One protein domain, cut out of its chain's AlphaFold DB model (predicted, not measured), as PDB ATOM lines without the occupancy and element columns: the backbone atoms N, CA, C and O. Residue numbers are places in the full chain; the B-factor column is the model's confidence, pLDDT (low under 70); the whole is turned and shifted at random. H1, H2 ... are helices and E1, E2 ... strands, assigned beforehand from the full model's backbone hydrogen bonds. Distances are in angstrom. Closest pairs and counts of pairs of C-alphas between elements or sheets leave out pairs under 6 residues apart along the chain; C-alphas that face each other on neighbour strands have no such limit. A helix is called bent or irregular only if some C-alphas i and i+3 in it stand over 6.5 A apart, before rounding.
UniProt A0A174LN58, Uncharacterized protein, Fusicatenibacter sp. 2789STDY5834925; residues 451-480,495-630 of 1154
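This is residues 451 to 480 and 495 to 630 of the 1154 residues of an uncharacterized protein of Fusicatenibacter sp. 2789STDY5834925 (UniProt A0A174LN58). A strongly twisted sheet of five strands forms the core, with H1 and H3 on one face and H8 on the opposite face. H6 and H7 form a helical hairpin whose turn lies far from H1; H5 packs on H7, and residues 518 to 524, of which 522 to 524 belong to H5, stick out. The printed part has 166 residues, with eight named helices and five named strands in the order H1 E1 H2 H3 H4 H5 E2 H6 H7 E3 H8 E4 E5. The sheet is mixed, in the order E2 E1 E3 E5 E4, and the class is mixed, helices and strands. The whole is compact, with a radius of gyration of the C-alphas of 15.4 A and spans of 44 by 36 by 32 A.

Start at E1, residues 468 to 473, parallel to E3, residues 584 to 590; look for N 472 and O 588, 2.8 A apart. On the other side of E1, edge strand E2, residues 547 to 549, is parallel to it, with N 548 and O 471 at 2.8 A. E5, residues 620 to 625, is antiparallel to E3, with N 587 and O 623 at 2.9 A. E4, residues 610 to 617, forms a hairpin with E5; N 611 and O 624 are 2.8 A apart. H3, residues 496 to 500, lies over E3 at a height over the sheet of 7.7 A. On the same face is H1, residues 451 to 460, at a height of 8.7 A; H4, residues 505 to 508, is not on the sheet. H8, residues 596 to 605, is on the opposite face at a height of 8.9 A. H6, residues 550 to 563, and H2, residues 475 to 478, only graze the sheet. H7, residues 565 to 581, touches H6 in a hairpin, closest at the C-alphas of Leu 561 and Tyr 568, 4.9 A. Irregular H5, residues 522 to 532, has C-alphas 527 and 530 8.4 A apart. It touches H7, closest at the C-alphas of Leu 530 and Leu 575, 6.0 A. E2, H6, H7 and E3, with E1 between the strands, and E3, H8 and E4, with E5 between, are split strand-helix-strand units, two same-way strands joined through helices, each with a right-handed crossover. Each O i to N i+4 pair is within hydrogen-bond range in H1, H3, H7 and H8; H6 has 7 of 10, H5 0 of 7 with 2 of 8 O i to N i+3 pairs, and H2 and H4 are too short.

Find C-alpha 451 at (232.924, 167.877, 165.459), where H1 begins. H7 runs 24.3 A from C-alpha 565 at (248.594, 192.129, 198.875), H6 measures 20.2 A and E4 19.2 A. E5 ends at C-alpha 625, at (249.469, 178.451, 178.981).

The two C-alphas farthest apart, those of Ser 451 and Gly 564, are 45.8 A apart. Residues 481 to 494 are not printed, and C-alphas 480 and 495 are 11.1 A apart across the cut. The links H4 to H5 and H5 to E2 are long. The mean pLDDT of the printed part is 73.3; residues 474 to 480, 495 to 504, 513 to 547 and 618 are under 70.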
ATOM      1  N   SER A 451     231.981 168.135 166.556       71.19
ATOM      2  CA  SER A 451     232.924 167.877 165.459       71.19
ATOM      3  C   SER A 451     233.659 169.139 165.000       71.19
ATOM      4  O   SER A 451     234.852 169.076 164.712       71.19
ATOM      5  N   LEU A 452     232.989 170.298 165.009       74.62
ATOM      6  CA  LEU A 452     233.604 171.575 164.645       74.62
ATOM      7  C   LEU A 452     234.632 172.025 165.693       74.62
ATOM      8  O   LEU A 452     235.723 172.472 165.336       74.62
ATOM      9  N   ALA A 453     234.298 171.878 166.977       76.44
ATOM     10  CA  ALA A 453     235.207 172.190 168.074       76.44
ATOM     11  C   ALA A 453     236.440 171.271 168.048       76.44
ATOM     12  O   ALA A 453     237.558 171.763 168.142       76.44
ATOM     13  N   ILE A 454     236.253 169.964 167.826       80.06
ATOM     14  CA  ILE A 454     237.348 168.986 167.709       80.06
ATOM     15  C   ILE A 454     238.251 169.313 166.518       80.06
ATOM     16  O   ILE A 454     239.462 169.414 166.687       80.06
ATOM     17  N   ALA A 455     237.680 169.550 165.332       82.06
ATOM     18  CA  ALA A 455     238.457 169.907 164.145       82.06
ATOM     19  C   ALA A 455     239.263 171.199 164.359       82.06
ATOM     20  O   ALA A 455     240.383 171.345 163.861       82.06
ATOM     21  N   ARG A 456     238.711 172.151 165.126       84.19
ATOM     22  CA  ARG A 456     239.426 173.372 165.497       84.19
ATOM     23  C   ARG A 456     240.551 173.105 166.494       84.19
ATOM     24  O   ARG A 456     241.644 173.613 166.269       84.19
ATOM     25  N   MET A 457     240.307 172.308 167.534       86.75
ATOM     26  CA  MET A 457     241.326 171.870 168.498       86.75
ATOM     27  C   MET A 457     242.493 171.168 167.794       86.75
ATOM     28  O   MET A 457     243.646 171.489 168.054       86.75
ATOM     29  N   GLU A 458     242.208 170.278 166.840       87.38
ATOM     30  CA  GLU A 458     243.227 169.592 166.031       87.38
ATOM     31  C   GLU A 458     244.039 170.573 165.181       87.38
ATOM     32  O   GLU A 458     245.265 170.507 165.162       87.38
ATOM     33  N   LYS A 459     243.375 171.536 164.528       87.94
ATOM     34  CA  LYS A 459     244.054 172.584 163.750       87.94
ATOM     35  C   LYS A 459     244.935 173.491 164.616       87.94
ATOM     36  O   LYS A 459     245.925 174.015 164.113       87.94
ATOM     37  N   LEU A 460     244.549 173.717 165.871       87.81
ATOM     38  CA  LEU A 460     245.303 174.522 166.834       87.81
ATOM     39  C   LEU A 460     246.363 173.710 167.593       87.81
ATOM     40  O   LEU A 460     247.153 174.301 168.311       87.81
ATOM     41  N   GLY A 461     246.421 172.385 167.418       89.19
ATOM     42  CA  GLY A 461     247.419 171.535 168.073       89.19
ATOM     43  C   GLY A 461     247.134 171.238 169.548       89.19
ATOM     44  O   GLY A 461     248.065 170.963 170.300       89.19
ATOM     45  N   PHE A 462     245.868 171.279 169.977       89.62
ATOM     46  CA  PHE A 462     245.501 170.977 171.362       89.62
ATOM     47  C   PHE A 462     245.790 169.507 171.698       89.62
ATOM     48  O   PHE A 462     245.302 168.593 171.027       89.62
ATOM     49  N   ASP A 463     246.506 169.270 172.793       89.88
ATOM     50  CA  ASP A 463     246.752 167.939 173.340       89.88
ATOM     51  C   ASP A 463     245.599 167.524 174.264       89.88
ATOM     52  O   ASP A 463     245.619 167.715 175.481       89.88
ATOM     53  N   ARG A 464     244.560 166.971 173.632       85.69
ATOM     54  CA  ARG A 464     243.301 166.560 174.272       85.69
ATOM     55  C   ARG A 464     243.439 165.327 175.165       85.69
ATOM     56  O   ARG A 464     242.520 165.043 175.927       85.69
ATOM     57  N   GLU A 465     244.540 164.590 175.046       87.38
ATOM     58  CA  GLU A 465     244.751 163.342 175.777       87.38
ATOM     59  C   GLU A 465     245.500 163.552 177.095       87.38
ATOM     60  O   GLU A 465     245.328 162.758 178.013       87.38
ATOM     61  N   ASN A 466     246.298 164.619 177.217       90.00
ATOM     62  CA  ASN A 466     247.172 164.821 178.377       90.00
ATOM     63  C   ASN A 466     246.869 166.082 179.194       90.00
ATOM     64  O   ASN A 466     247.471 166.245 180.255       90.00
ATOM     65  N   TYR A 467     245.955 166.946 178.741       90.25
ATOM     66  CA  TYR A 467     245.608 168.196 179.423       90.25
ATOM     67  C   TYR A 467     244.103 168.486 179.391       90.25
ATOM     68  O   TYR A 467     243.358 167.962 178.559       90.25
ATOM     69  N   ARG A 468     243.655 169.342 180.315       86.38
ATOM     70  CA  ARG A 468     242.259 169.763 180.476       86.38
ATOM     71  C   ARG A 468     241.963 171.109 179.827       86.38
ATOM     72  O   ARG A 468     242.842 171.964 179.694       86.38
ATOM     73  N   ILE A 469     240.681 171.292 179.514       83.12
ATOM     74  CA  ILE A 469     240.098 172.544 179.022       83.12
ATOM     75  C   ILE A 469     239.104 173.116 180.046       83.12
ATOM     76  O   ILE A 469     238.332 172.368 180.657       83.12
ATOM     77  N   VAL A 470     239.089 174.442 180.199       80.44
ATOM     78  CA  VAL A 470     238.101 175.195 180.991       80.44
ATOM     79  C   VAL A 470     237.522 176.362 180.184       80.44
ATOM     80  O   VAL A 470     238.235 177.003 179.416       80.44
ATOM     81  N   GLY A 471     236.222 176.627 180.327       79.69
ATOM     82  CA  GLY A 471     235.563 177.798 179.743       79.69
ATOM     83  C   GLY A 471     235.273 178.884 180.777       79.69
ATOM     84  O   GLY A 471     235.059 178.564 181.941       79.69
ATOM     85  N   PHE A 472     235.198 180.138 180.346       78.25
ATOM     86  CA  PHE A 472     234.781 181.307 181.122       78.25
ATOM     87  C   PHE A 472     233.662 182.045 180.377       78.25
ATOM     88  O   PHE A 472     233.754 182.247 179.166       78.25
ATOM     89  N   SER A 473     232.583 182.385 181.084       73.19
ATOM     90  CA  SER A 473     231.464 183.157 180.526       73.19
ATOM     91  C   SER A 473     230.799 184.018 181.599       73.19
ATOM     92  O   SER A 473     230.857 183.708 182.796       73.19
ATOM     93  N   SER A 474     230.183 185.119 181.173       69.00
ATOM     94  CA  SER A 474     229.455 186.022 182.063       69.00
ATOM     95  C   SER A 474     228.121 185.419 182.496       69.00
ATOM     96  O   SER A 474     227.509 184.609 181.797       69.00
ATOM     97  N   PHE A 475     227.624 185.842 183.656       62.06
ATOM     98  CA  PHE A 475     226.313 185.426 184.119       62.06
ATOM     99  C   PHE A 475     225.237 185.871 183.141       62.06
ATOM    100  O   PHE A 475     224.333 185.088 182.938       62.06
ATOM    101  N   GLU A 476     225.335 187.043 182.501       56.84
ATOM    102  CA  GLU A 476     224.357 187.521 181.508       56.84
ATOM    103  C   GLU A 476     224.291 186.658 180.239       56.84
ATOM    104  O   GLU A 476     223.189 186.401 179.763       56.84
ATOM    105  N   GLU A 477     225.419 186.144 179.735       55.75
ATOM    106  CA  GLU A 477     225.438 185.176 178.621       55.75
ATOM    107  C   GLU A 477     224.817 183.825 179.002       55.75
ATOM    108  O   GLU A 477     224.263 183.133 178.147       55.75
ATOM    109  N   ILE A 478     224.893 183.468 180.285       53.22
ATOM    110  CA  ILE A 478     224.300 182.260 180.871       53.22
ATOM    111  C   ILE A 478     222.819 182.491 181.248       53.22
ATOM    112  O   ILE A 478     222.009 181.568 181.209       53.22
ATOM    113  N   LYS A 479     222.451 183.730 181.610       39.00
ATOM    114  CA  LYS A 479     221.130 184.170 182.085       39.00
ATOM    115  C   LYS A 479     220.172 184.564 180.982       39.00
ATOM    116  O   LYS A 479     219.085 185.020 181.336       39.00
ATOM    117  N   VAL A 480     220.548 184.474 179.705       37.84
ATOM    118  CA  VAL A 480     219.610 184.746 178.612       37.84
ATOM    119  C   VAL A 480     218.467 183.728 178.702       37.84
ATOM    120  O   VAL A 480     218.469 182.689 178.050       37.84
ATOM    121  N   ASN A 495     227.159 179.220 171.347       56.22
ATOM    122  CA  ASN A 495     227.567 179.721 172.675       56.22
ATOM    123  C   ASN A 495     228.677 178.825 173.276       56.22
ATOM    124  O   ASN A 495     228.852 177.682 172.856       56.22
ATOM    125  N   LEU A 496     229.468 179.324 174.230       58.12
ATOM    126  CA  LEU A 496     230.479 178.544 174.953       58.12
ATOM    127  C   LEU A 496     229.863 177.356 175.712       58.12
ATOM    128  O   LEU A 496     230.466 176.282 175.785       58.12
ATOM    129  N   GLU A 497     228.612 177.511 176.153       54.91
ATOM    130  CA  GLU A 497     227.788 176.433 176.701       54.91
ATOM    131  C   GLU A 497     227.646 175.249 175.724       54.91
ATOM    132  O   GLU A 497     227.894 174.101 176.090       54.91
ATOM    133  N   GLU A 498     227.361 175.505 174.447       52.97
ATOM    134  CA  GLU A 498     227.211 174.462 173.423       52.97
ATOM    135  C   GLU A 498     228.551 173.802 173.023       52.97
ATOM    136  O   GLU A 498     228.542 172.788 172.326       52.97
ATOM    137  N   LYS A 499     229.705 174.353 173.439       58.62
ATOM    138  CA  LYS A 499     231.047 173.910 173.005       58.62
ATOM    139  C   LYS A 499     231.741 172.967 173.980       58.62
ATOM    140  O   LYS A 499     232.460 172.087 173.524       58.62
ATOM    141  N   ILE A 500     231.582 173.161 175.293       59.31
ATOM    142  CA  ILE A 500     232.265 172.342 176.316       59.31
ATOM    143  C   ILE A 500     231.480 172.182 177.635       59.31
ATOM    144  O   ILE A 500     232.007 171.580 178.572       59.31
ATOM    145  N   SER A 501     230.235 172.669 177.753       58.53
ATOM    146  CA  SER A 501     229.487 172.548 179.019       58.53
ATOM    147  C   SER A 501     229.023 171.116 179.328       58.53
ATOM    148  O   SER A 501     228.866 170.266 178.445       58.53
ATOM    149  N   LYS A 502     228.795 170.857 180.623       62.62
ATOM    150  CA  LYS A 502     228.261 169.602 181.175       62.62
ATOM    151  C   LYS A 502     229.051 168.373 180.686       62.62
ATOM    152  O   LYS A 502     230.215 168.218 181.043       62.62
ATOM    153  N   ASN A 503     228.439 167.507 179.871       63.56
ATOM    154  CA  ASN A 503     229.013 166.230 179.429       63.56
ATOM    155  C   ASN A 503     229.352 166.205 177.930       63.56
ATOM    156  O   ASN A 503     229.620 165.139 177.375       63.56
ATOM    157  N   ALA A 504     229.365 167.360 177.257       65.31
ATOM    158  CA  ALA A 504     229.686 167.441 175.831       65.31
ATOM    159  C   ALA A 504     231.122 166.970 175.514       65.31
ATOM    160  O   ALA A 504     231.349 166.365 174.465       65.31
ATOM    161  N   GLY A 505     232.068 167.146 176.450       71.25
ATOM    162  CA  GLY A 505     233.451 166.655 176.336       71.25
ATOM    163  C   GLY A 505     233.563 165.143 176.101       71.25
ATOM    164  O   GLY A 505     234.506 164.692 175.456       71.25
ATOM    165  N   VAL A 506     232.555 164.363 176.509       74.06
ATOM    166  CA  VAL A 506     232.489 162.905 176.300       74.06
ATOM    167  C   VAL A 506     232.406 162.552 174.815       74.06
ATOM    168  O   VAL A 506     233.091 161.634 174.373       74.06
ATOM    169  N   LEU A 507     231.640 163.314 174.021       71.62
ATOM    170  CA  LEU A 507     231.522 163.092 172.569       71.62
ATOM    171  C   LEU A 507     232.840 163.357 171.836       71.62
ATOM    172  O   LEU A 507     233.088 162.775 170.782       71.62
ATOM    173  N   GLY A 508     233.663 164.262 172.373       73.56
ATOM    174  CA  GLY A 508     234.946 164.644 171.790       73.56
ATOM    175  C   GLY A 508     236.170 164.016 172.440       73.56
ATOM    176  O   GLY A 508     237.278 164.330 172.008       73.56
ATOM    177  N   LYS A 509     235.988 163.158 173.456       79.88
ATOM    178  CA  LYS A 509     237.070 162.602 174.287       79.88
ATOM    179  C   LYS A 509     238.022 163.693 174.800       79.88
ATOM    180  O   LYS A 509     239.233 163.602 174.636       79.88
ATOM    181  N   VAL A 510     237.449 164.761 175.354       80.31
ATOM    182  CA  VAL A 510     238.178 165.921 175.886       80.31
ATOM    183  C   VAL A 510     238.068 165.927 177.404       80.31
ATOM    184  O   VAL A 510     236.961 165.835 177.933       80.31
ATOM    185  N   PHE A 511     239.198 166.068 178.101       80.50
ATOM    186  CA  PHE A 511     239.208 166.247 179.551       80.50
ATOM    187  C   PHE A 511     238.882 167.689 179.941       80.50
ATOM    188  O   PHE A 511     239.382 168.648 179.353       80.50
ATOM    189  N   THR A 512     238.061 167.852 180.972       74.69
ATOM    190  CA  THR A 512     237.583 169.159 181.425       74.69
ATOM    191  C   THR A 512     237.592 169.267 182.958       74.69
ATOM    192  O   THR A 512     237.837 168.274 183.658       74.69
ATOM    193  N   ILE A 513     237.408 170.477 183.504       67.00
ATOM    194  CA  ILE A 513     237.645 170.760 184.933       67.00
ATOM    195  C   ILE A 513     236.397 170.747 185.847       67.00
ATOM    196  O   ILE A 513     236.544 170.496 187.041       67.00
ATOM    197  N   GLY A 514     235.178 170.995 185.352       54.28
ATOM    198  CA  GLY A 514     234.015 171.284 186.214       54.28
ATOM    199  C   GLY A 514     233.096 170.088 186.535       54.28
ATOM    200  O   GLY A 514     233.067 169.100 185.802       54.28
ATOM    201  N   GLY A 515     232.329 170.190 187.645       40.62
ATOM    202  CA  GLY A 515     231.454 169.135 188.217       40.62
ATOM    203  C   GLY A 515     229.946 169.438 188.393       40.62
ATOM    204  O   GLY A 515     229.571 170.539 188.777       40.62
ATOM    205  N   TYR A 516     229.080 168.456 188.090       33.94
ATOM    206  CA  TYR A 516     227.709 168.342 188.609       33.94
ATOM    207  C   TYR A 516     227.710 167.250 189.677       33.94
ATOM    208  O   TYR A 516     227.587 166.063 189.374       33.94
ATOM    209  N   ASP A 517     227.912 167.658 190.924       39.03
ATOM    210  CA  ASP A 517     228.122 166.761 192.053       39.03
ATOM    211  C   ASP A 517     226.812 166.583 192.834       39.03
ATOM    212  O   ASP A 517     226.466 167.374 193.705       39.03
ATOM    213  N   LEU A 518     226.033 165.549 192.504       32.75
ATOM    214  CA  LEU A 518     224.939 165.092 193.376       32.75
ATOM    215  C   LEU A 518     225.403 164.005 194.355       32.75
ATOM    216  O   LEU A 518     224.569 163.444 195.069       32.75
ATOM    217  N   ALA A 519     226.698 163.664 194.377       38.34
ATOM    218  CA  ALA A 519     227.114 162.375 194.904       38.34
ATOM    219  C   ALA A 519     228.507 162.310 195.557       38.34
ATOM    220  O   ALA A 519     229.090 161.234 195.473       38.34
ATOM    221  N   PHE A 520     229.046 163.329 196.251       47.66
ATOM    222  CA  PHE A 520     230.327 163.117 196.959       47.66
ATOM    223  C   PHE A 520     230.587 163.807 198.310       47.66
ATOM    224  O   PHE A 520     230.023 164.836 198.673       47.66
ATOM    225  N   GLU A 521     231.500 163.128 199.018       44.78
ATOM    226  CA  GLU A 521     232.106 163.342 200.335       44.78
ATOM    227  C   GLU A 521     232.946 164.640 200.375       44.78
ATOM    228  O   GLU A 521     233.737 164.918 199.468       44.78
ATOM    229  N   HIS A 522     232.804 165.419 201.453       41.22
ATOM    230  CA  HIS A 522     233.295 166.802 201.596       41.22
ATOM    231  C   HIS A 522     234.814 166.987 201.381       41.22
ATOM    232  O   HIS A 522     235.252 168.034 200.901       41.22
ATOM    233  N   ASP A 523     235.633 165.976 201.677       45.12
ATOM    234  CA  ASP A 523     237.093 166.091 201.579       45.12
ATOM    235  C   ASP A 523     237.623 166.044 200.138       45.12
ATOM    236  O   ASP A 523     238.670 166.621 199.853       45.12
ATOM    237  N   ARG A 524     236.876 165.453 199.194       50.31
ATOM    238  CA  ARG A 524     237.258 165.406 197.766       50.31
ATOM    239  C   ARG A 524     236.954 166.721 197.037       50.31
ATOM    240  O   ARG A 524     237.651 167.072 196.089       50.31
ATOM    241  N   TYR A 525     235.963 167.483 197.515       49.69
ATOM    242  CA  TYR A 525     235.608 168.815 197.000       49.69
ATOM    243  C   TYR A 525     236.745 169.836 197.194       49.69
ATOM    244  O   TYR A 525     236.965 170.702 196.346       49.69
ATOM    245  N   LYS A 526     237.544 169.683 198.262       49.97
ATOM    246  CA  LYS A 526     238.699 170.548 198.559       49.97
ATOM    247  C   LYS A 526     239.788 170.519 197.470       49.97
ATOM    248  O   LYS A 526     240.531 171.485 197.353       49.97
ATOM    249  N   GLN A 527     239.841 169.479 196.631       53.16
ATOM    250  CA  GLN A 527     240.777 169.371 195.497       53.16
ATOM    251  C   GLN A 527     240.361 170.203 194.258       53.16
ATOM    252  O   GLN A 527     241.131 170.296 193.306       53.16
ATOM    253  N   ASN A 528     239.142 170.768 194.234       52.31
ATOM    254  CA  ASN A 528     238.591 171.601 193.140       52.31
ATOM    255  C   ASN A 528     238.288 173.050 193.588       52.31
ATOM    256  O   ASN A 528     237.619 173.804 192.882       52.31
ATOM    257  N   ASN A 529     238.706 173.410 194.802       53.28
ATOM    258  CA  ASN A 529     238.092 174.454 195.623       53.28
ATOM    259  C   ASN A 529     238.288 175.888 195.083       53.28
ATOM    260  O   ASN A 529     237.428 176.728 195.308       53.28
ATOM    261  N   LEU A 530     239.358 176.200 194.341       53.88
ATOM    262  CA  LEU A 530     239.680 177.605 194.017       53.88
ATOM    263  C   LEU A 530     239.008 178.162 192.755       53.88
ATOM    264  O   LEU A 530     239.001 179.372 192.565       53.88
ATOM    265  N   PHE A 531     238.397 177.311 191.925       53.47
ATOM    266  CA  PHE A 531     237.551 177.752 190.805       53.47
ATOM    267  C   PHE A 531     236.077 177.938 191.190       53.47
ATOM    268  O   PHE A 531     235.333 178.589 190.462       53.47
ATOM    269  N   MET A 532     235.642 177.324 192.299       50.69
ATOM    270  CA  MET A 532     234.223 177.124 192.642       50.69
ATOM    271  C   MET A 532     233.821 177.743 193.993       50.69
ATOM    272  O   MET A 532     232.651 177.664 194.372       50.69
ATOM    273  N   GLN A 533     234.756 178.341 194.741       49.00
ATOM    274  CA  GLN A 533     234.449 179.042 195.988       49.00
ATOM    275  C   GLN A 533     233.724 180.355 195.701       49.00
ATOM    276  O   GLN A 533     234.335 181.360 195.393       49.00
ATOM    277  N   THR A 534     232.410 180.389 195.877       45.78
ATOM    278  CA  THR A 534     231.696 181.660 196.047       45.78
ATOM    279  C   THR A 534     231.196 181.721 197.483       45.78
ATOM    280  O   THR A 534     230.447 180.831 197.890       45.78
ATOM    281  N   GLU A 535     231.563 182.754 198.250       38.97
ATOM    282  CA  GLU A 535     231.126 182.934 199.651       38.97
ATOM    283  C   GLU A 535     229.596 182.933 199.825       38.97
ATOM    284  O   GLU A 535     229.087 182.692 200.918       38.97
ATOM    285  N   SER A 536     228.837 183.170 198.752       38.03
ATOM    286  CA  SER A 536     227.381 183.281 198.802       38.03
ATOM    287  C   SER A 536     226.624 181.949 198.802       38.03
ATOM    288  O   SER A 536     225.409 181.976 198.969       38.03
ATOM    289  N   GLY A 537     227.260 180.790 198.590       38.62
ATOM    290  CA  GLY A 537     226.550 179.497 198.512       38.62
ATOM    291  C   GLY A 537     225.465 179.413 197.419       38.62
ATOM    292  O   GLY A 537     224.752 178.416 197.328       38.62
ATOM    293  N   TYR A 538     225.327 180.445 196.577       34.16
ATOM    294  CA  TYR A 538     224.279 180.558 195.561       34.16
ATOM    295  C   TYR A 538     224.718 179.990 194.204       34.16
ATOM    296  O   TYR A 538     223.881 179.473 193.466       34.16
ATOM    297  N   ALA A 539     226.020 180.000 193.886       37.69
ATOM    298  CA  ALA A 539     226.537 179.408 192.646       37.69
ATOM    299  C   ALA A 539     226.575 177.865 192.677       37.69
ATOM    300  O   ALA A 539     226.626 177.227 191.629       37.69
ATOM    301  N   SER A 540     226.460 177.244 193.859       42.12
ATOM    302  CA  SER A 540     226.342 175.784 193.995       42.12
ATOM    303  C   SER A 540     224.942 175.234 193.693       42.12
ATOM    304  O   SER A 540     224.790 174.020 193.577       42.12
ATOM    305  N   GLU A 541     223.914 176.081 193.543       34.97
ATOM    306  CA  GLU A 541     222.548 175.616 193.247       34.97
ATOM    307  C   GLU A 541     222.221 175.529 191.740       34.97
ATOM    308  O   GLU A 541     221.235 174.882 191.379       34.97
ATOM    309  N   PHE A 542     223.048 176.099 190.847       37.50
ATOM    310  CA  PHE A 542     222.791 176.117 189.398       37.50
ATOM    311  C   PHE A 542     224.064 175.906 188.539       37.50
ATOM    312  O   PHE A 542     224.686 176.845 188.066       37.50
ATOM    313  N   GLY A 543     224.400 174.644 188.250       47.91
ATOM    314  CA  GLY A 543     224.276 174.174 186.861       47.91
ATOM    315  C   GLY A 543     225.455 174.140 185.873       47.91
ATOM    316  O   GLY A 543     225.207 173.617 184.789       47.91
ATOM    317  N   TYR A 544     226.692 174.581 186.152       50.00
ATOM    318  CA  TYR A 544     227.712 174.639 185.078       50.00
ATOM    319  C   TYR A 544     229.055 174.007 185.429       50.00
ATOM    320  O   TYR A 544     229.882 174.552 186.145       50.00
ATOM    321  N   SER A 545     229.295 172.827 184.867       55.81
ATOM    322  CA  SER A 545     230.401 171.964 185.253       55.81
ATOM    323  C   SER A 545     231.451 171.797 184.163       55.81
ATOM    324  O   SER A 545     231.802 170.671 183.869       55.81
ATOM    325  N   ASN A 546     231.890 172.899 183.551       60.16
ATOM    326  CA  ASN A 546     233.142 173.109 182.779       60.16
ATOM    327  C   ASN A 546     233.342 174.600 182.446       60.16
ATOM    328  O   ASN A 546     234.160 174.951 181.596       60.16
ATOM    329  N   LEU A 547     232.536 175.454 183.076       67.50
ATOM    330  CA  LEU A 547     232.376 176.857 182.765       67.50
ATOM    331  C   LEU A 547     232.466 177.620 184.084       67.50
ATOM    332  O   LEU A 547     231.697 177.351 185.005       67.50
ATOM    333  N   VAL A 548     233.425 178.525 184.171       72.31
ATOM    334  CA  VAL A 548     233.618 179.426 185.298       72.31
ATOM    335  C   VAL A 548     232.788 180.673 185.029       72.31
ATOM    336  O   VAL A 548     232.886 181.272 183.957       72.31
ATOM    337  N   ILE A 549     231.950 181.049 185.995       73.50
ATOM    338  CA  ILE A 549     231.162 182.275 185.900       73.50
ATOM    339  C   ILE A 549     232.060 183.440 186.303       73.50
ATOM    340  O   ILE A 549     232.437 183.583 187.471       73.50
ATOM    341  N   GLU A 550     232.383 184.275 185.324       78.75
ATOM    342  CA  GLU A 550     233.307 185.400 185.475       78.75
ATOM    343  C   GLU A 550     232.863 186.363 186.591       78.75
ATOM    344  O   GLU A 550     233.681 186.817 187.392       78.75
ATOM    345  N   ASP A 551     231.552 186.591 186.714       74.56
ATOM    346  CA  ASP A 551     230.949 187.524 187.677       74.56
ATOM    347  C   ASP A 551     231.072 187.097 189.143       74.56
ATOM    348  O   ASP A 551     230.779 187.887 190.038       74.56
ATOM    349  N   TYR A 552     231.499 185.862 189.405       73.12
ATOM    350  CA  TYR A 552     231.785 185.401 190.761       73.12
ATOM    351  C   TYR A 552     233.272 185.142 190.986       73.12
ATOM    352  O   TYR A 552     233.779 185.459 192.060       73.12
ATOM    353  N   PHE A 553     233.971 184.605 189.981       78.94
ATOM    354  CA  PHE A 553     235.384 184.256 190.097       78.94
ATOM    355  C   PHE A 553     236.273 185.493 190.288       78.94
ATOM    356  O   PHE A 553     237.005 185.578 191.269       78.94
ATOM    357  N   PHE A 554     236.186 186.488 189.401       82.94
ATOM    358  CA  PHE A 554     237.080 187.653 189.463       82.94
ATOM    359  C   PHE A 554     236.839 188.549 190.691       82.94
ATOM    360  O   PHE A 554     237.818 188.900 191.355       82.94
ATOM    361  N   PRO A 555     235.586 188.865 191.086       83.44
ATOM    362  CA  PRO A 555     235.337 189.674 192.283       83.44
ATOM    363  C   PRO A 555     235.866 189.062 193.585       83.44
ATOM    364  O   PRO A 555     236.186 189.787 194.524       83.44
ATOM    365  N   GLN A 556     235.989 187.735 193.659       77.94
ATOM    366  CA  GLN A 556     236.571 187.070 194.821       77.94
ATOM    367  C   GLN A 556     238.064 187.403 194.978       77.94
ATOM    368  O   GLN A 556     238.517 187.701 196.082       77.94
ATOM    369  N   TYR A 557     238.823 187.402 193.882       82.38
ATOM    370  CA  TYR A 557     240.245 187.755 193.910       82.38
ATOM    371  C   TYR A 557     240.457 189.260 194.104       82.38
ATOM    372  O   TYR A 557     241.385 189.658 194.804       82.38
ATOM    373  N   GLU A 558     239.544 190.096 193.603       84.50
ATOM    374  CA  GLU A 558     239.501 191.525 193.949       84.50
ATOM    375  C   GLU A 558     239.260 191.740 195.452       84.50
ATOM    376  O   GLU A 558     239.887 192.601 196.071       84.50
ATOM    377  N   MET A 559     238.393 190.934 196.074       83.88
ATOM    378  CA  MET A 559     238.161 190.980 197.518       83.88
ATOM    379  C   MET A 559     239.404 190.556 198.309       83.88
ATOM    380  O   MET A 559     239.721 191.202 199.307       83.88
ATOM    381  N   TYR A 560     240.132 189.521 197.874       84.56
ATOM    382  CA  TYR A 560     241.403 189.135 198.500       84.56
ATOM    383  C   TYR A 560     242.459 190.231 198.383       84.56
ATOM    384  O   TYR A 560     243.132 190.523 199.368       84.56
ATOM    385  N   LEU A 561     242.535 190.906 197.235       84.44
ATOM    386  CA  LEU A 561     243.383 192.086 197.071       84.44
ATOM    387  C   LEU A 561     242.982 193.209 198.041       84.44
ATOM    388  O   LEU A 561     243.843 193.819 198.672       84.44
ATOM    389  N   GLY A 562     241.678 193.418 198.251       85.00
ATOM    390  CA  GLY A 562     241.150 194.351 199.253       85.00
ATOM    391  C   GLY A 562     241.448 193.975 200.713       85.00
ATOM    392  O   GLY A 562     241.413 194.849 201.580       85.00
ATOM    393  N   GLN A 563     241.763 192.707 201.000       86.31
ATOM    394  CA  GLN A 563     242.194 192.225 202.321       86.31
ATOM    395  C   GLN A 563     243.711 192.378 202.552       86.31
ATOM    396  O   GLN A 563     244.163 192.252 203.691       86.31
ATOM    397  N   GLY A 564     244.479 192.695 201.505       89.06
ATOM    398  CA  GLY A 564     245.920 192.950 201.534       89.06
ATOM    399  C   GLY A 564     246.676 192.174 200.450       89.06
ATOM    400  O   GLY A 564     246.315 191.045 200.122       89.06
ATOM    401  N   GLU A 565     247.765 192.752 199.927       87.44
ATOM    402  CA  GLU A 565     248.594 192.129 198.875       87.44
ATOM    403  C   GLU A 565     249.128 190.744 199.277       87.44
ATOM    404  O   GLU A 565     249.140 189.827 198.462       87.44
ATOM    405  N   GLU A 566     249.505 190.558 200.547       87.38
ATOM    406  CA  GLU A 566     249.990 189.269 201.061       87.38
ATOM    407  C   GLU A 566     248.922 188.166 200.954       87.38
ATOM    408  O   GLU A 566     249.216 187.053 200.517       87.38
ATOM    409  N   VAL A 567     247.663 188.490 201.273       85.00
ATOM    410  CA  VAL A 567     246.531 187.552 201.185       85.00
ATOM    411  C   VAL A 567     246.221 187.220 199.726       85.00
ATOM    412  O   VAL A 567     245.993 186.057 199.393       85.00
ATOM    413  N   TYR A 568     246.250 188.220 198.842       86.06
ATOM    414  CA  TYR A 568     246.058 188.029 197.404       86.06
ATOM    415  C   TYR A 568     247.123 187.120 196.789       86.06
ATOM    416  O   TYR A 568     246.776 186.122 196.157       86.06
ATOM    417  N   HIS A 569     248.408 187.396 197.029       87.69
ATOM    418  CA  HIS A 569     249.496 186.575 196.496       87.69
ATOM    419  C   HIS A 569     249.492 185.159 197.072       87.69
ATOM    420  O   HIS A 569     249.709 184.204 196.329       87.69
ATOM    421  N   GLN A 570     249.159 184.989 198.356       87.75
ATOM    422  CA  GLN A 570     248.966 183.658 198.934       87.75
ATOM    423  C   GLN A 570     247.871 182.878 198.189       87.75
ATOM    424  O   GLN A 570     248.055 181.705 197.865       87.75
ATOM    425  N   LYS A 571     246.737 183.522 197.885       85.50
ATOM    426  CA  LYS A 571     245.626 182.892 197.155       85.50
ATOM    427  C   LYS A 571     245.961 182.610 195.694       85.50
ATOM    428  O   LYS A 571     245.538 181.577 195.178       85.50
ATOM    429  N   LEU A 572     246.741 183.470 195.041       86.88
ATOM    430  CA  LEU A 572     247.252 183.213 193.694       86.88
ATOM    431  C   LEU A 572     248.216 182.023 193.652       86.88
ATOM    432  O   LEU A 572     248.110 181.213 192.739       86.88
ATOM    433  N   GLU A 573     249.104 181.862 194.634       87.88
ATOM    434  CA  GLU A 573     249.988 180.687 194.705       87.88
ATOM    435  C   GLU A 573     249.205 179.390 194.961       87.88
ATOM    436  O   GLU A 573     249.482 178.353 194.353       87.88
ATOM    437  N   GLU A 574     248.164 179.441 195.800       84.00
ATOM    438  CA  GLU A 574     247.235 178.317 195.960       84.00
ATOM    439  C   GLU A 574     246.534 177.975 194.627       84.00
ATOM    440  O   GLU A 574     246.439 176.796 194.266       84.00
ATOM    441  N   LEU A 575     246.073 178.988 193.876       83.25
ATOM    442  CA  LEU A 575     245.426 178.810 192.570       83.25
ATOM    443  C   LEU A 575     246.403 178.218 191.556       83.25
ATOM    444  O   LEU A 575     246.080 177.222 190.914       83.25
ATOM    445  N   LYS A 576     247.607 178.782 191.455       87.69
ATOM    446  CA  LYS A 576     248.695 178.329 190.585       87.69
ATOM    447  C   LYS A 576     248.977 176.843 190.771       87.69
ATOM    448  O   LYS A 576     248.934 176.089 189.798       87.69
ATOM    449  N   LYS A 577     249.176 176.406 192.020       85.12
ATOM    450  CA  LYS A 577     249.400 174.993 192.348       85.12
ATOM    451  C   LYS A 577     248.233 174.119 191.882       85.12
ATOM    452  O   LYS A 577     248.458 173.068 191.290       85.12
ATOM    453  N   GLN A 578     246.990 174.563 192.082       79.56
ATOM    454  CA  GLN A 578     245.819 173.819 191.608       79.56
ATOM    455  C   GLN A 578     245.701 173.778 190.080       79.56
ATOM    456  O   GLN A 578     245.229 172.772 189.553       79.56
ATOM    457  N   LEU A 579     246.089 174.832 189.355       83.12
ATOM    458  CA  LEU A 579     246.093 174.838 187.886       83.12
ATOM    459  C   LEU A 579     247.060 173.790 187.336       83.12
ATOM    460  O   LEU A 579     246.675 172.994 186.473       83.12
ATOM    461  N   GLN A 580     248.267 173.758 187.905       87.31
ATOM    462  CA  GLN A 580     249.310 172.802 187.555       87.31
ATOM    463  C   GLN A 580     248.869 171.379 187.891       87.31
ATOM    464  O   GLN A 580     248.694 170.589 186.972       87.31
ATOM    465  N   GLU A 581     248.541 171.081 189.153       82.50
ATOM    466  CA  GLU A 581     248.187 169.722 189.601       82.50
ATOM    467  C   GLU A 581     246.927 169.148 188.929       82.50
ATOM    468  O   GLU A 581     246.732 167.933 188.927       82.50
ATOM    469  N   ASN A 582     246.050 169.994 188.372       80.25
ATOM    470  CA  ASN A 582     244.871 169.564 187.614       80.25
ATOM    471  C   ASN A 582     245.104 169.456 186.097       80.25
ATOM    472  O   ASN A 582     244.159 169.133 185.369       80.25
ATOM    473  N   ALA A 583     246.323 169.717 185.617       87.75
ATOM    474  CA  ALA A 583     246.709 169.693 184.209       87.75
ATOM    475  C   ALA A 583     245.866 170.625 183.315       87.75
ATOM    476  O   ALA A 583     245.467 170.244 182.211       87.75
ATOM    477  N   VAL A 584     245.530 171.833 183.784       86.69
ATOM    478  CA  VAL A 584     244.626 172.764 183.078       86.69
ATOM    479  C   VAL A 584     245.421 173.665 182.144       86.69
ATOM    480  O   VAL A 584     246.021 174.637 182.575       86.69
ATOM    481  N   LYS A 585     245.411 173.358 180.845       91.00
ATOM    482  CA  LYS A 585     246.279 174.046 179.878       91.00
ATOM    483  C   LYS A 585     245.550 175.014 178.953       91.00
ATOM    484  O   LYS A 585     246.123 176.021 178.541       91.00
ATOM    485  N   TYR A 586     244.302 174.699 178.609       90.25
ATOM    486  CA  TYR A 586     243.542 175.427 177.596       90.25
ATOM    487  C   TYR A 586     242.342 176.142 178.214       90.25
ATOM    488  O   TYR A 586     241.515 175.525 178.890       90.25
ATOM    489  N   TYR A 587     242.214 177.429 177.915       88.50
ATOM    490  CA  TYR A 587     241.157 178.296 178.424       88.50
ATOM    491  C   TYR A 587     240.352 178.839 177.255       88.50
ATOM    492  O   TYR A 587     240.932 179.243 176.251       88.50
ATOM    493  N   LEU A 588     239.027 178.849 177.371       85.38
ATOM    494  CA  LEU A 588     238.127 179.415 176.370       85.38
ATOM    495  C   LEU A 588     237.326 180.567 176.981       85.38
ATOM    496  O   LEU A 588     236.705 180.380 178.022       85.38
ATOM    497  N   PHE A 589     237.279 181.711 176.304       83.56
ATOM    498  CA  PHE A 589     236.515 182.892 176.718       83.56
ATOM    499  C   PHE A 589     235.565 183.338 175.613       83.56
ATOM    500  O   PHE A 589     235.855 183.182 174.421       83.56
ATOM    501  N   SER A 590     234.443 183.940 175.991       76.75
ATOM    502  CA  SER A 590     233.641 184.719 175.048       76.75
ATOM    503  C   SER A 590     234.445 185.921 174.544       76.75
ATOM    504  O   SER A 590     235.127 186.584 175.322       76.75
ATOM    505  N   LYS A 591     234.388 186.200 173.232       76.06
ATOM    506  CA  LYS A 591     235.157 187.295 172.595       76.06
ATOM    507  C   LYS A 591     234.927 188.660 173.245       76.06
ATOM    508  O   LYS A 591     235.846 189.468 173.285       76.06
ATOM    509  N   ASP A 592     233.717 188.884 173.746       74.44
ATOM    510  CA  ASP A 592     233.290 190.148 174.339       74.44
ATOM    511  C   ASP A 592     233.410 190.153 175.880       74.44
ATOM    512  O   ASP A 592     232.875 191.047 176.537       74.44
ATOM    513  N   SER A 593     234.091 189.164 176.479       79.31
ATOM    514  CA  SER A 593     234.273 189.095 177.934       79.31
ATOM    515  C   SER A 593     235.039 190.323 178.455       79.31
ATOM    516  O   SER A 593     236.182 190.560 178.044       79.31
ATOM    517  N   PRO A 594     234.482 191.083 179.418       78.75
ATOM    518  CA  PRO A 594     235.181 192.214 180.021       78.75
ATOM    519  C   PRO A 594     236.283 191.770 180.995       78.75
ATOM    520  O   PRO A 594     237.124 192.583 181.379       78.75
ATOM    521  N   ARG A 595     236.283 190.496 181.410       85.88
ATOM    522  CA  ARG A 595     237.222 189.930 182.388       85.88
ATOM    523  C   ARG A 595     238.417 189.229 181.744       85.88
ATOM    524  O   ARG A 595     239.337 188.825 182.447       85.88
ATOM    525  N   TYR A 596     238.443 189.137 180.416       87.38
ATOM    526  CA  TYR A 596     239.519 188.489 179.678       87.38
ATOM    527  C   TYR A 596     240.908 189.076 179.977       87.38
ATOM    528  O   TYR A 596     241.813 188.346 180.362       87.38
ATOM    529  N   ASN A 597     241.072 190.400 179.879       88.00
ATOM    530  CA  ASN A 597     242.367 191.037 180.158       88.00
ATOM    531  C   ASN A 597     242.782 190.872 181.627       88.00
ATOM    532  O   ASN A 597     243.941 190.589 181.905       88.00
ATOM    533  N   GLN A 598     241.821 190.955 182.554       87.94
ATOM    534  CA  GLN A 598     242.071 190.716 183.976       87.94
ATOM    535  C   GLN A 598     242.590 189.293 184.228       87.94
ATOM    536  O   GLN A 598     243.451 189.090 185.078       87.94
ATOM    537  N   PHE A 599     242.103 188.303 183.475       89.12
ATOM    538  CA  PHE A 599     242.635 186.947 183.535       89.12
ATOM    539  C   PHE A 599     244.084 186.859 183.047       89.12
ATOM    540  O   PHE A 599     244.892 186.178 183.674       89.12
ATOM    541  N   LEU A 600     244.426 187.550 181.954       89.94
ATOM    542  CA  LEU A 600     245.802 187.587 181.451       89.94
ATOM    543  C   LEU A 600     246.757 188.228 182.467       89.94
ATOM    544  O   LEU A 600     247.849 187.703 182.674       89.94
ATOM    545  N   ASP A 601     246.327 189.299 183.135       89.06
ATOM    546  CA  ASP A 601     247.095 189.944 184.205       89.06
ATOM    547  C   ASP A 601     247.300 188.981 185.389       89.06
ATOM    548  O   ASP A 601     248.425 188.783 185.844       89.06
ATOM    549  N   MET A 602     246.249 188.270 185.816       89.62
ATOM    550  CA  MET A 602     246.357 187.241 186.862       89.62
ATOM    551  C   MET A 602     247.316 186.100 186.481       89.62
ATOM    552  O   MET A 602     248.041 185.592 187.337       89.62
ATOM    553  N   LEU A 603     247.334 185.666 185.214       89.69
ATOM    554  CA  LEU A 603     248.285 184.654 184.736       89.69
ATOM    555  C   LEU A 603     249.732 185.150 184.830       89.69
ATOM    556  O   LEU A 603     250.611 184.376 185.216       89.69
ATOM    557  N   GLN A 604     249.971 186.423 184.510       87.81
ATOM    558  CA  GLN A 604     251.288 187.047 184.648       87.81
ATOM    559  C   GLN A 604     251.706 187.167 186.116       87.81
ATOM    560  O   GLN A 604     252.843 186.826 186.435       87.81
ATOM    561  N   ASP A 605     250.791 187.553 187.012       87.75
ATOM    562  CA  ASP A 605     251.039 187.611 188.461       87.75
ATOM    563  C   ASP A 605     251.414 186.236 189.038       87.75
ATOM    564  O   ASP A 605     252.277 186.134 189.909       87.75
ATOM    565  N   MET A 606     250.803 185.159 188.529       89.62
ATOM    566  CA  MET A 606     251.160 183.776 188.880       89.62
ATOM    567  C   MET A 606     252.475 183.305 188.233       89.62
ATOM    568  O   MET A 606     252.998 182.241 188.584       89.62
ATOM    569  N   GLY A 607     253.030 184.075 187.295       89.06
ATOM    570  CA  GLY A 607     254.258 183.759 186.573       89.06
ATOM    571  C   GLY A 607     254.090 182.761 185.426       89.06
ATOM    572  O   GLY A 607     255.078 182.156 185.020       89.06
ATOM    573  N   PHE A 608     252.878 182.562 184.898       90.50
ATOM    574  CA  PHE A 608     252.669 181.694 183.737       90.50
ATOM    575  C   PHE A 608     253.046 182.377 182.424       90.50
ATOM    576  O   PHE A 608     252.772 183.557 182.199       90.50
ATOM    577  N   SER A 609     253.613 181.598 181.503       88.69
ATOM    578  CA  SER A 609     253.837 182.020 180.120       88.69
ATOM    579  C   SER A 609     252.617 181.713 179.247       88.69
ATOM    580  O   SER A 609     252.106 180.593 179.234       88.69
ATOM    581  N   ILE A 610     252.157 182.707 178.481       91.69
ATOM    582  CA  ILE A 610     251.134 182.515 177.444       91.69
ATOM    583  C   ILE A 610     251.835 181.986 176.189       91.69
ATOM    584  O   ILE A 610     252.683 182.661 175.607       91.69
ATOM    585  N   MET A 611     251.493 180.764 175.784       91.25
ATOM    586  CA  MET A 611     252.117 180.061 174.658       91.25
ATOM    587  C   MET A 611     251.434 180.398 173.334       91.25
ATOM    588  O   MET A 611     252.096 180.570 172.309       91.25
ATOM    589  N   GLN A 612     250.104 180.471 173.355       91.88
ATOM    590  CA  GLN A 612     249.289 180.748 172.183       91.88
ATOM    591  C   GLN A 612     247.984 181.432 172.595       91.88
ATOM    592  O   GLN A 612     247.369 181.067 173.593       91.88
ATOM    593  N   GLU A 613     247.540 182.388 171.789       90.94
ATOM    594  CA  GLU A 613     246.262 183.076 171.942       90.94
ATOM    595  C   GLU A 613     245.638 183.306 170.560       90.94
ATOM    596  O   GLU A 613     246.349 183.521 169.570       90.94
ATOM    597  N   GLY A 614     244.310 183.265 170.474       86.75
ATOM    598  CA  GLY A 614     243.596 183.747 169.297       86.75
ATOM    599  C   GLY A 614     242.163 183.249 169.192       86.75
ATOM    600  O   GLY A 614     241.575 182.726 170.135       86.75
ATOM    601  N   ASP A 615     241.595 183.382 167.997       84.31
ATOM    602  CA  ASP A 615     240.228 182.948 167.726       84.31
ATOM    603  C   ASP A 615     240.097 181.422 167.783       84.31
ATOM    604  O   ASP A 615     240.739 180.696 167.017       84.31
ATOM    605  N   PHE A 616     239.191 180.916 168.618       80.88
ATOM    606  CA  PHE A 616     238.777 179.517 168.591       80.88
ATOM    607  C   PHE A 616     237.656 179.325 167.562       80.88
ATOM    608  O   PHE A 616     237.881 178.754 166.497       80.88
ATOM    609  N   LEU A 617     236.471 179.869 167.831       76.69
ATOM    610  CA  LEU A 617     235.305 179.886 166.936       76.69
ATOM    611  C   LEU A 617     234.741 181.316 166.872       76.69
ATOM    612  O   LEU A 617     235.233 182.188 167.579       76.69
ATOM    613  N   GLU A 618     233.722 181.569 166.042       65.75
ATOM    614  CA  GLU A 618     233.270 182.922 165.644       65.75
ATOM    615  C   GLU A 618     233.148 183.936 166.804       65.75
ATOM    616  O   GLU A 618     233.603 185.066 166.647       65.75
ATOM    617  N   ASN A 619     232.697 183.494 167.989       70.50
ATOM    618  CA  ASN A 619     232.523 184.315 169.204       70.50
ATOM    619  C   ASN A 619     233.349 183.847 170.422       70.50
ATOM    620  O   ASN A 619     232.974 184.106 171.561       70.50
ATOM    621  N   THR A 620     234.433 183.096 170.218       77.50
ATOM    622  CA  THR A 620     235.251 182.560 171.322       77.50
ATOM    623  C   THR A 620     236.727 182.715 171.025       77.50
ATOM    624  O   THR A 620     237.170 182.384 169.924       77.50
ATOM    625  N   ILE A 621     237.479 183.146 172.026       86.38
ATOM    626  CA  ILE A 621     238.941 183.172 172.030       86.38
ATOM    627  C   ILE A 621     239.468 182.041 172.903       86.38
ATOM    628  O   ILE A 621     238.777 181.575 173.812       86.38
ATOM    629  N   PHE A 622     240.669 181.568 172.598       90.19
ATOM    630  CA  PHE A 622     241.375 180.620 173.443       90.19
ATOM    631  C   PHE A 622     242.705 181.188 173.918       90.19
ATOM    632  O   PHE A 622     243.323 181.995 173.223       90.19
ATOM    633  N   VAL A 623     243.148 180.682 175.065       92.25
ATOM    634  CA  VAL A 623     244.475 180.912 175.633       92.25
ATOM    635  C   VAL A 623     245.085 179.560 175.986       92.25
ATOM    636  O   VAL A 623     244.450 178.736 176.650       92.25
ATOM    637  N   GLU A 624     246.305 179.320 175.522       94.12
ATOM    638  CA  GLU A 624     247.157 178.209 175.936       94.12
ATOM    639  C   GLU A 624     248.261 178.736 176.850       94.12
ATOM    640  O   GLU A 624     248.994 179.656 176.478       94.12
ATOM    641  N   ILE A 625     248.414 178.114 178.019       92.81
ATOM    642  CA  ILE A 625     249.469 178.451 178.981       92.81
ATOM    643  C   ILE A 625     250.548 177.362 179.057       92.81
ATOM    644  O   ILE A 625     250.304 176.186 178.766       92.81
ATOM    645  N   GLY A 626     251.766 177.764 179.417       87.88
ATOM    646  CA  GLY A 626     252.911 176.884 179.650       87.88
ATOM    647  C   GLY A 626     252.963 176.314 181.072       87.88
ATOM    648  O   GLY A 626     252.147 176.653 181.922       87.88
ATOM    649  N   GLU A 627     253.956 175.452 181.328       85.69
ATOM    650  CA  GLU A 627     254.345 175.008 182.685       85.69
ATOM    651  C   GLU A 627     253.267 174.241 183.480       85.69
ATOM    652  O   GLU A 627     253.231 174.285 184.711       85.69
ATOM    653  N   MET A 628     252.398 173.512 182.773       89.75
ATOM    654  CA  MET A 628     251.371 172.642 183.359       89.75
ATOM    655  C   MET A 628     251.858 171.203 183.535       89.75
ATOM    656  O   MET A 628     252.454 170.635 182.609       89.75
ATOM    657  N   ASP A 629     251.498 170.582 184.662       90.75
ATOM    658  CA  ASP A 629     251.631 169.134 184.825       90.75
ATOM    659  C   ASP A 629     250.760 168.408 183.794       90.75
ATOM    660  O   ASP A 629     249.705 168.890 183.378       90.75
ATOM    661  N   ALA A 630     251.211 167.238 183.351       91.94
ATOM    662  CA  ALA A 630     250.397 166.371 182.509       91.94
ATOM    663  C   ALA A 630     249.429 165.541 183.361       91.94
ATOM    664  O   ALA A 630     249.683 165.272 184.533       91.94
TER     665      ALA A 630